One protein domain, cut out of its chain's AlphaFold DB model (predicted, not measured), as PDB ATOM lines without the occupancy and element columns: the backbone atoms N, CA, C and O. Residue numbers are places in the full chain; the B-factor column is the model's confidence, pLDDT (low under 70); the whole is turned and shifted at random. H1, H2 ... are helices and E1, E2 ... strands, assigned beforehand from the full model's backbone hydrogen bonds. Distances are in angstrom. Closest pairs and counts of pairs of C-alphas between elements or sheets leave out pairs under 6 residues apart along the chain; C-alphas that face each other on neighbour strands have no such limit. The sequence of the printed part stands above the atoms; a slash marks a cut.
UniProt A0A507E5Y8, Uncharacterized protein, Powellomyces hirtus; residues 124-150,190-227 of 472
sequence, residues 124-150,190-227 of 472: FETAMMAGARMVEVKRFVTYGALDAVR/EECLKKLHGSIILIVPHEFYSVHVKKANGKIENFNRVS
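This is residues 124 to 150 and 190 to 227 of the 472 residues of an uncharacterized protein of Powellomyces hirtus (UniProt A0A507E5Y8). Two long antiparallel strands, E1 and E2, make a twisted ribbon; at one end E3 widens it and H1 packs over it, while H2 sits at the other. The 65 printed residues run H1 E1 H2 E2 E3, class mixed, with sheet order E1 E2 E3. The rod is extended, radius of gyration of the C-alphas 18.5 A, spanning 55 by 17 by 15 A.

E1, residues 133 to 148, is 42.8 A long and bends at residue 136; E2, 199 to 214, is 44.7 A. E3 is 220 to 226, H1 124 to 129, H2 190 to 195. C-alpha 124 is at (57.269, 40.054, 49.896), C-alpha 226 at (50.600, 43.144, 49.082).

Antiparallel E1 and E2 have N 138 and O 210 2.8 A apart; hairpin E2 and E3, N 211 and O 223, 2.9 A. H1 is on the sheet, height 8.7 A; its closest C-alphas to E3 are Phe 124 and Phe 223, 6.1 A. H2 only grazes the sheet with residues 192 to 193. In H1 and H2 every O i to N i+4 pair is within hydrogen-bond range.

Residues 151 to 189 are cut out, C-alphas 150 and 190 lying 16.4 A apart. pLDDT is under 70 at 145 to 150 and 198 to 202.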
ATOM      1  N   PHE A 124      56.905  38.992  50.833       95.12
ATOM      2  CA  PHE A 124      57.269  40.054  49.896       95.12
ATOM      3  C   PHE A 124      58.434  40.894  50.433       95.12
ATOM      4  O   PHE A 124      59.377  41.199  49.711       95.12
ATOM      5  N   GLU A 125      58.398  41.219  51.720       95.50
ATOM      6  CA  GLU A 125      59.396  42.028  52.405       95.50
ATOM      7  C   GLU A 125      60.747  41.323  52.447       95.50
ATOM      8  O   GLU A 125      61.758  41.937  52.122       95.50
ATOM      9  N   THR A 126      60.773  40.026  52.774       95.50
ATOM     10  CA  THR A 126      62.014  39.240  52.773       95.50
ATOM     11  C   THR A 126      62.621  39.174  51.374       95.50
ATOM     12  O   THR A 126      63.822  39.393  51.230       95.50
ATOM     13  N   ALA A 127      61.804  38.961  50.338       95.19
ATOM     14  CA  ALA A 127      62.281  38.947  48.958       95.19
ATOM     15  C   ALA A 127      62.865  40.309  48.540       95.19
ATOM     16  O   ALA A 127      63.951  40.371  47.964       95.19
ATOM     17  N   MET A 128      62.181  41.413  48.858       95.94
ATOM     18  CA  MET A 128      62.657  42.762  48.537       95.94
ATOM     19  C   MET A 128      63.936  43.126  49.305       95.94
ATOM     20  O   MET A 128      64.863  43.675  48.711       95.94
ATOM     21  N   MET A 129      64.030  42.768  50.590       93.94
ATOM     22  CA  MET A 129      65.239  42.965  51.405       93.94
ATOM     23  C   MET A 129      66.424  42.128  50.906       93.94
ATOM     24  O   MET A 129      67.565  42.567  51.006       93.94
ATOM     25  N   ALA A 130      66.167  40.967  50.297       94.75
ATOM     26  CA  ALA A 130      67.180  40.152  49.623       94.75
ATOM     27  C   ALA A 130      67.630  40.721  48.257       94.75
ATOM     28  O   ALA A 130      68.340  40.051  47.505       94.75
ATOM     29  N   GLY A 131      67.214  41.944  47.905       93.50
ATOM     30  CA  GLY A 131      67.616  42.628  46.675       93.50
ATOM     31  C   GLY A 131      66.800  42.236  45.444       93.50
ATOM     32  O   GLY A 131      67.235  42.463  44.311       93.50
ATOM     33  N   ALA A 132      65.627  41.633  45.630       95.38
ATOM     34  CA  ALA A 132      64.747  41.335  44.514       95.38
ATOM     35  C   ALA A 132      64.142  42.616  43.906       95.38
ATOM     36  O   ALA A 132      63.981  43.638  44.571       95.38
ATOM     37  N   ARG A 133      63.815  42.571  42.611       95.00
ATOM     38  CA  ARG A 133      63.331  43.730  41.843       95.00
ATOM     39  C   ARG A 133      61.887  43.542  41.411       95.00
ATOM     40  O   ARG A 133      61.535  42.496  40.872       95.00
ATOM     41  N   MET A 134      61.057  44.564  41.592       95.69
ATOM     42  CA  MET A 134      59.679  44.562  41.093       95.69
ATOM     43  C   MET A 134      59.674  44.646  39.561       95.69
ATOM     44  O   MET A 134      60.329  45.511  38.988       95.69
ATOM     45  N   VAL A 135      58.946  43.742  38.906       95.88
ATOM     46  CA  VAL A 135      58.840  43.654  37.438       95.88
ATOM     47  C   VAL A 135      57.464  44.096  36.961       95.88
ATOM     48  O   VAL A 135      57.350  44.858  36.009       95.88
ATOM     49  N   GLU A 136      56.410  43.630  37.628       95.62
ATOM     50  CA  GLU A 136      55.030  43.944  37.264       95.62
ATOM     51  C   GLU A 136      54.207  44.157  38.531       95.62
ATOM     52  O   GLU A 136      54.363  43.440  39.519       95.62
ATOM     53  N   VAL A 137      53.326  45.153  38.505       96.25
ATOM     54  CA  VAL A 137      52.466  45.501  39.636       96.25
ATOM     55  C   VAL A 137      51.035  45.631  39.132       96.25
ATOM     56  O   VAL A 137      50.738  46.477  38.290       96.25
ATOM     57  N   LYS A 138      50.126  44.821  39.674       96.25
ATOM     58  CA  LYS A 138      48.690  44.884  39.382       96.25
ATOM     59  C   LYS A 138      47.927  45.325  40.620       96.25
ATOM     60  O   LYS A 138      47.972  44.655  41.646       96.25
ATOM     61  N   ARG A 139      47.202  46.442  40.518       95.88
ATOM     62  CA  ARG A 139      46.309  46.936  41.578       95.88
ATOM     63  C   ARG A 139      44.946  46.252  41.498       95.88
ATOM     64  O   ARG A 139      44.313  46.234  40.435       95.88
ATOM     65  N   PHE A 140      44.486  45.767  42.640       93.06
ATOM     66  CA  PHE A 140      43.167  45.195  42.856       93.06
ATOM     67  C   PHE A 140      42.457  45.943  43.980       93.06
ATOM     68  O   PHE A 140      43.086  46.469  44.898       93.06
ATOM     69  N   VAL A 141      41.132  45.984  43.889       90.56
ATOM     70  CA  VAL A 141      40.259  46.521  44.927       90.56
ATOM     71  C   VAL A 141      39.197  45.466  45.180       90.56
ATOM     72  O   VAL A 141      38.515  45.037  44.252       90.56
ATOM     73  N   THR A 142      39.100  45.012  46.421       83.81
ATOM     74  CA  THR A 142      38.002  44.164  46.896       83.81
ATOM     75  C   THR A 142      37.160  44.956  47.867       83.81
ATOM     76  O   THR A 142      37.693  45.781  48.594       83.81
ATOM     77  N   TYR A 143      35.864  44.695  47.915       77.81
ATOM     78  CA  TYR A 143      34.967  45.384  48.831       77.81
ATOM     79  C   TYR A 143      34.610  44.442  49.975       77.81
ATOM     80  O   TYR A 143      34.136  43.332  49.736       77.81
ATOM     81  N   GLY A 144      34.880  44.869  51.206       72.69
ATOM     82  CA  GLY A 144      34.344  44.230  52.401       72.69
ATOM     83  C   GLY A 144      32.992  44.855  52.719       72.69
ATOM     84  O   GLY A 144      32.893  46.079  52.796       72.69
ATOM     85  N   ALA A 145      31.955  44.038  52.880       63.53
ATOM     86  CA  ALA A 145      30.681  44.493  53.422       63.53
ATOM     87  C   ALA A 145      30.673  44.214  54.929       63.53
ATOM     88  O   ALA A 145      30.846  43.068  55.345       63.53
ATOM     89  N   LEU A 146      30.494  45.257  55.738       56.44
ATOM     90  CA  LEU A 146      30.143  45.105  57.144       56.44
ATOM     91  C   LEU A 146      28.620  45.034  57.228       56.44
ATOM     92  O   LEU A 146      27.917  46.005  56.931       56.44
ATOM     93  N   ASP A 147      28.132  43.852  57.587       53.12
ATOM     94  CA  ASP A 147      26.725  43.633  57.883       53.12
ATOM     95  C   ASP A 147      26.470  44.119  59.308       53.12
ATOM     96  O   ASP A 147      27.084  43.622  60.257       53.12
ATOM     97  N   ALA A 148      25.589  45.103  59.471       49.84
ATOM     98  CA  ALA A 148      24.993  45.284  60.778       49.84
ATOM     99  C   ALA A 148      23.771  44.391  60.811       49.84
ATOM    100  O   ALA A 148      22.667  44.779  60.418       49.84
ATOM    101  N   VAL A 149      23.974  43.196  61.349       48.72
ATOM    102  CA  VAL A 149      22.878  42.491  61.992       48.72
ATOM    103  C   VAL A 149      22.530  43.348  63.204       48.72
ATOM    104  O   VAL A 149      23.106  43.202  64.277       48.72
ATOM    105  N   ARG A 150      21.664  44.339  62.970       45.28
ATOM    106  CA  ARG A 150      21.009  45.162  63.986       45.28
ATOM    107  C   ARG A 150      20.578  44.208  65.100       45.28
ATOM    108  O   ARG A 150      20.086  43.131  64.769       45.28
ATOM    109  N   GLU A 190      23.353  36.180  50.828       77.25
ATOM    110  CA  GLU A 190      22.070  36.398  50.167       77.25
ATOM    111  C   GLU A 190      20.885  36.045  51.073       77.25
ATOM    112  O   GLU A 190      19.815  36.646  50.976       77.25
ATOM    113  N   GLU A 191      21.065  35.065  51.953       78.62
ATOM    114  CA  GLU A 191      20.053  34.600  52.889       78.62
ATOM    115  C   GLU A 191      19.990  35.487  54.137       78.62
ATOM    116  O   GLU A 191      18.890  35.739  54.621       78.62
ATOM    117  N   CYS A 192      21.112  36.059  54.591       70.94
ATOM    118  CA  CYS A 192      21.111  37.105  55.625       70.94
ATOM    119  C   CYS A 192      20.350  38.356  55.164       70.94
ATOM    120  O   CYS A 192      19.468  38.838  55.876       70.94
ATOM    121  N   LEU A 193      20.612  38.834  53.942       74.38
ATOM    122  CA  LEU A 193      19.898  39.987  53.380       74.38
ATOM    123  C   LEU A 193      18.394  39.716  53.231       74.38
ATOM    124  O   LEU A 193      17.572  40.576  53.542       74.38
ATOM    125  N   LYS A 194      18.024  38.514  52.766       80.00
ATOM    126  CA  LYS A 194      16.620  38.156  52.505       80.00
ATOM    127  C   LYS A 194      15.829  37.799  53.761       80.00
ATOM    128  O   LYS A 194      14.671  38.190  53.856       80.00
ATOM    129  N   LYS A 195      16.401  37.013  54.678       78.50
ATOM    130  CA  LYS A 195      15.671  36.441  55.824       78.50
ATOM    131  C   LYS A 195      15.781  37.270  57.096       78.50
ATOM    132  O   LYS A 195      14.842  37.269  57.881       78.50
ATOM    133  N   LEU A 196      16.908  37.946  57.316       72.50
ATOM    134  CA  LEU A 196      17.152  38.710  58.546       72.50
ATOM    135  C   LEU A 196      16.939  40.214  58.357       72.50
ATOM    136  O   LEU A 196      17.218  40.981  59.273       72.50
ATOM    137  N   HIS A 197      16.467  40.642  57.179       71.56
ATOM    138  CA  HIS A 197      16.399  42.055  56.795       71.56
ATOM    139  C   HIS A 197      17.734  42.787  57.033       71.56
ATOM    140  O   HIS A 197      17.747  43.968  57.382       71.56
ATOM    141  N   GLY A 198      18.859  42.074  56.867       65.56
ATOM    142  CA  GLY A 198      20.192  42.646  57.012       65.56
ATOM    143  C   GLY A 198      20.370  43.796  56.027       65.56
ATOM    144  O   GLY A 198      20.042  43.677  54.845       65.56
ATOM    145  N   SER A 199      20.859  44.932  56.515       64.69
ATOM    146  CA  SER A 199      21.182  46.084  55.681       64.69
ATOM    147  C   SER A 199      22.691  46.272  55.664       64.69
ATOM    148  O   SER A 199      23.311  46.379  56.722       64.69
ATOM    149  N   ILE A 200      23.278  46.367  54.470       68.50
ATOM    150  CA  ILE A 200      24.695  46.702  54.315       68.50
ATOM    151  C   ILE A 200      24.893  48.130  54.827       68.50
ATOM    152  O   ILE A 200      24.434  49.080  54.194       68.50
ATOM    153  N   ILE A 201      25.565  48.281  55.967       67.50
ATOM    154  CA  ILE A 201      25.792  49.603  56.565       67.50
ATOM    155  C   ILE A 201      27.019  50.269  55.963       67.50
ATOM    156  O   ILE A 201      27.025  51.478  55.739       67.50
ATOM    157  N   LEU A 202      28.062  49.487  55.691       67.50
ATOM    158  CA  LEU A 202      29.320  50.035  55.218       67.50
ATOM    159  C   LEU A 202      29.993  49.089  54.233       67.50
ATOM    160  O   LEU A 202      30.253  47.922  54.529       67.50
ATOM    161  N   ILE A 203      30.309  49.634  53.063       71.94
ATOM    162  CA  ILE A 203      31.169  48.999  52.072       71.94
ATOM    163  C   ILE A 203      32.546  49.647  52.212       71.94
ATOM    164  O   ILE A 203      32.720  50.813  51.861       71.94
ATOM    165  N   VAL A 204      33.525  48.896  52.715       76.94
ATOM    166  CA  VAL A 204      34.908  49.370  52.837       76.94
ATOM    167  C   VAL A 204      35.723  48.837  51.655       76.94
ATOM    168  O   VAL A 204      35.844  47.617  51.496       76.94
ATOM    169  N   PRO A 205      36.286  49.705  50.794       82.31
ATOM    170  CA  PRO A 205      37.218  49.266  49.770       82.31
ATOM    171  C   PRO A 205      38.546  48.849  50.414       82.31
ATOM    172  O   PRO A 205      39.193  49.616  51.123       82.31
ATOM    173  N   HIS A 206      38.978  47.631  50.121       87.94
ATOM    174  CA  HIS A 206      40.281  47.088  50.474       87.94
ATOM    175  C   HIS A 206      41.138  46.993  49.219       87.94
ATOM    176  O   HIS A 206      40.938  46.130  48.359       87.94
ATOM    177  N   GLU A 207      42.101  47.899  49.117       92.75
ATOM    178  CA  GLU A 207      43.063  47.900  48.026       92.75
ATOM    179  C   GLU A 207      44.243  46.990  48.344       92.75
ATOM    180  O   GLU A 207      44.775  47.000  49.454       92.75
ATOM    181  N   PHE A 208      44.690  46.228  47.354       95.38
ATOM    182  CA  PHE A 208      45.923  45.459  47.442       95.38
ATOM    183  C   PHE A 208      46.579  45.317  46.073       95.38
ATOM    184  O   PHE A 208      45.966  45.522  45.025       95.38
ATOM    185  N   TYR A 209      47.847  44.936  46.083       96.06
ATOM    186  CA  TYR A 209      48.648  44.738  44.889       96.06
ATOM    187  C   TYR A 209      49.002  43.255  44.719       96.06
ATOM    188  O   TYR A 209      49.213  42.528  45.689       96.06
ATOM    189  N   SER A 210      49.048  42.794  43.473       96.62
ATOM    190  CA  SER A 210      49.791  41.597  43.074       96.62
ATOM    191  C   SER A 210      51.086  42.083  42.448       96.62
ATOM    192  O   SER A 210      51.052  42.840  41.475       96.62
ATOM    193  N   VAL A 211      52.209  41.718  43.055       96.69
ATOM    194  CA  VAL A 211      53.533  42.189  42.651       96.69
ATOM    195  C   VAL A 211      54.345  40.999  42.169       96.69
ATOM    196  O   VAL A 211      54.615  40.069  42.929       96.69
ATOM    197  N   HIS A 212      54.747  41.038  40.902       96.38
ATOM    198  CA  HIS A 212      55.743  40.133  40.355       96.38
ATOM    199  C   HIS A 212      57.131  40.676  40.657       96.38
ATOM    200  O   HIS A 212      57.463  41.809  40.305       96.38
ATOM    201  N   VAL A 213      57.944  39.852  41.300       96.12
ATOM    202  CA  VAL A 213      59.276  40.206  41.771       96.12
ATOM    203  C   VAL A 213      60.283  39.235  41.163       96.12
ATOM    204  O   VAL A 213      60.117  38.022  41.260       96.12
ATOM    205  N   LYS A 214      61.340  39.761  40.541       96.31
ATOM    206  CA  LYS A 214      62.489  39.000  40.048       96.31
ATOM    207  C   LYS A 214      63.561  38.960  41.129       96.31
ATOM    208  O   LYS A 214      64.154  39.987  41.457       96.31
ATOM    209  N   LYS A 215      63.802  37.776  41.680       96.00
ATOM    210  CA  LYS A 215      64.849  37.530  42.678       96.00
ATOM    211  C   LYS A 215      66.247  37.608  42.063       96.00
ATOM    212  O   LYS A 215      66.404  37.564  40.842       96.00
ATOM    213  N   ALA A 216      67.270  37.655  42.918       93.06
ATOM    214  CA  ALA A 216      68.676  37.641  42.505       93.06
ATOM    215  C   ALA A 216      69.050  36.397  41.671       93.06
ATOM    216  O   ALA A 216      69.861  36.489  40.758       93.06
ATOM    217  N   ASN A 217      68.392  35.256  41.910       93.88
ATOM    218  CA  ASN A 217      68.545  34.035  41.105       93.88
ATOM    219  C   ASN A 217      67.849  34.100  39.724       93.88
ATOM    220  O   ASN A 217      67.786  33.100  39.016       93.88
ATOM    221  N   GLY A 218      67.262  35.245  39.361       94.88
ATOM    222  CA  GLY A 218      66.546  35.460  38.106       94.88
ATOM    223  C   GLY A 218      65.112  34.925  38.073       94.88
ATOM    224  O   GLY A 218      64.379  35.257  37.140       94.88
ATOM    225  N   LYS A 219      64.679  34.154  39.079       95.69
ATOM    226  CA  LYS A 219      63.321  33.606  39.163       95.69
ATOM    227  C   LYS A 219      62.315  34.719  39.448       95.69
ATOM    228  O   LYS A 219      62.525  35.544  40.337       95.69
ATOM    229  N   ILE A 220      61.207  34.708  38.710       95.38
ATOM    230  CA  ILE A 220      60.077  35.612  38.935       95.38
ATOM    231  C   ILE A 220      59.071  34.916  39.850       95.38
ATOM    232  O   ILE A 220      58.648  33.793  39.578       95.38
ATOM    233  N   GLU A 221      58.687  35.584  40.930       95.06
ATOM    234  CA  GLU A 221      57.668  35.119  41.865       95.06
ATOM    235  C   GLU A 221      56.549  36.139  42.022       95.06
ATOM    236  O   GLU A 221      56.760  37.342  41.883       95.06
ATOM    237  N   ASN A 222      55.343  35.642  42.299       96.00
ATOM    238  CA  ASN A 222      54.158  36.466  42.481       96.00
ATOM    239  C   ASN A 222      53.771  36.553  43.960       96.00
ATOM    240  O   ASN A 222      53.420  35.549  44.590       96.00
ATOM    241  N   PHE A 223      53.775  37.775  44.481       94.94
ATOM    242  CA  PHE A 223      53.248  38.109  45.792       94.94
ATOM    243  C   PHE A 223      51.855  38.707  45.632       94.94
ATOM    244  O   PHE A 223      51.684  39.858  45.231       94.94
ATOM    245  N   ASN A 224      50.844  37.901  45.943       94.50
ATOM    246  CA  ASN A 224      49.453  38.337  45.947       94.50
ATOM    247  C   ASN A 224      49.115  39.041  47.266       94.50
ATOM    248  O   ASN A 224      49.597  38.640  48.323       94.50
ATOM    249  N   ARG A 225      48.215  40.031  47.208       93.56
ATOM    250  CA  ARG A 225      47.677  40.752  48.378       93.56
ATOM    251  C   ARG A 225      48.712  41.572  49.165       93.56
ATOM    252  O   ARG A 225      48.609  41.700  50.381       93.56
ATOM    253  N   VAL A 226      49.682  42.169  48.476       95.81
ATOM    254  CA  VAL A 226      50.600  43.144  49.082       95.81
ATOM    255  C   VAL A 226      49.815  44.406  49.443       95.81
ATOM    256  O   VAL A 226      49.113  44.962  48.595       95.81
ATOM    257  N   SER A 227      49.904  44.858  50.695       96.25
ATOM    258  CA  SER A 227      49.193  46.065  51.122       96.25
ATOM    259  C   SER A 227      49.774  47.322  50.454       96.25
ATOM    260  O   SER A 227      50.966  47.349  50.121       96.25
TER     261      SER A 227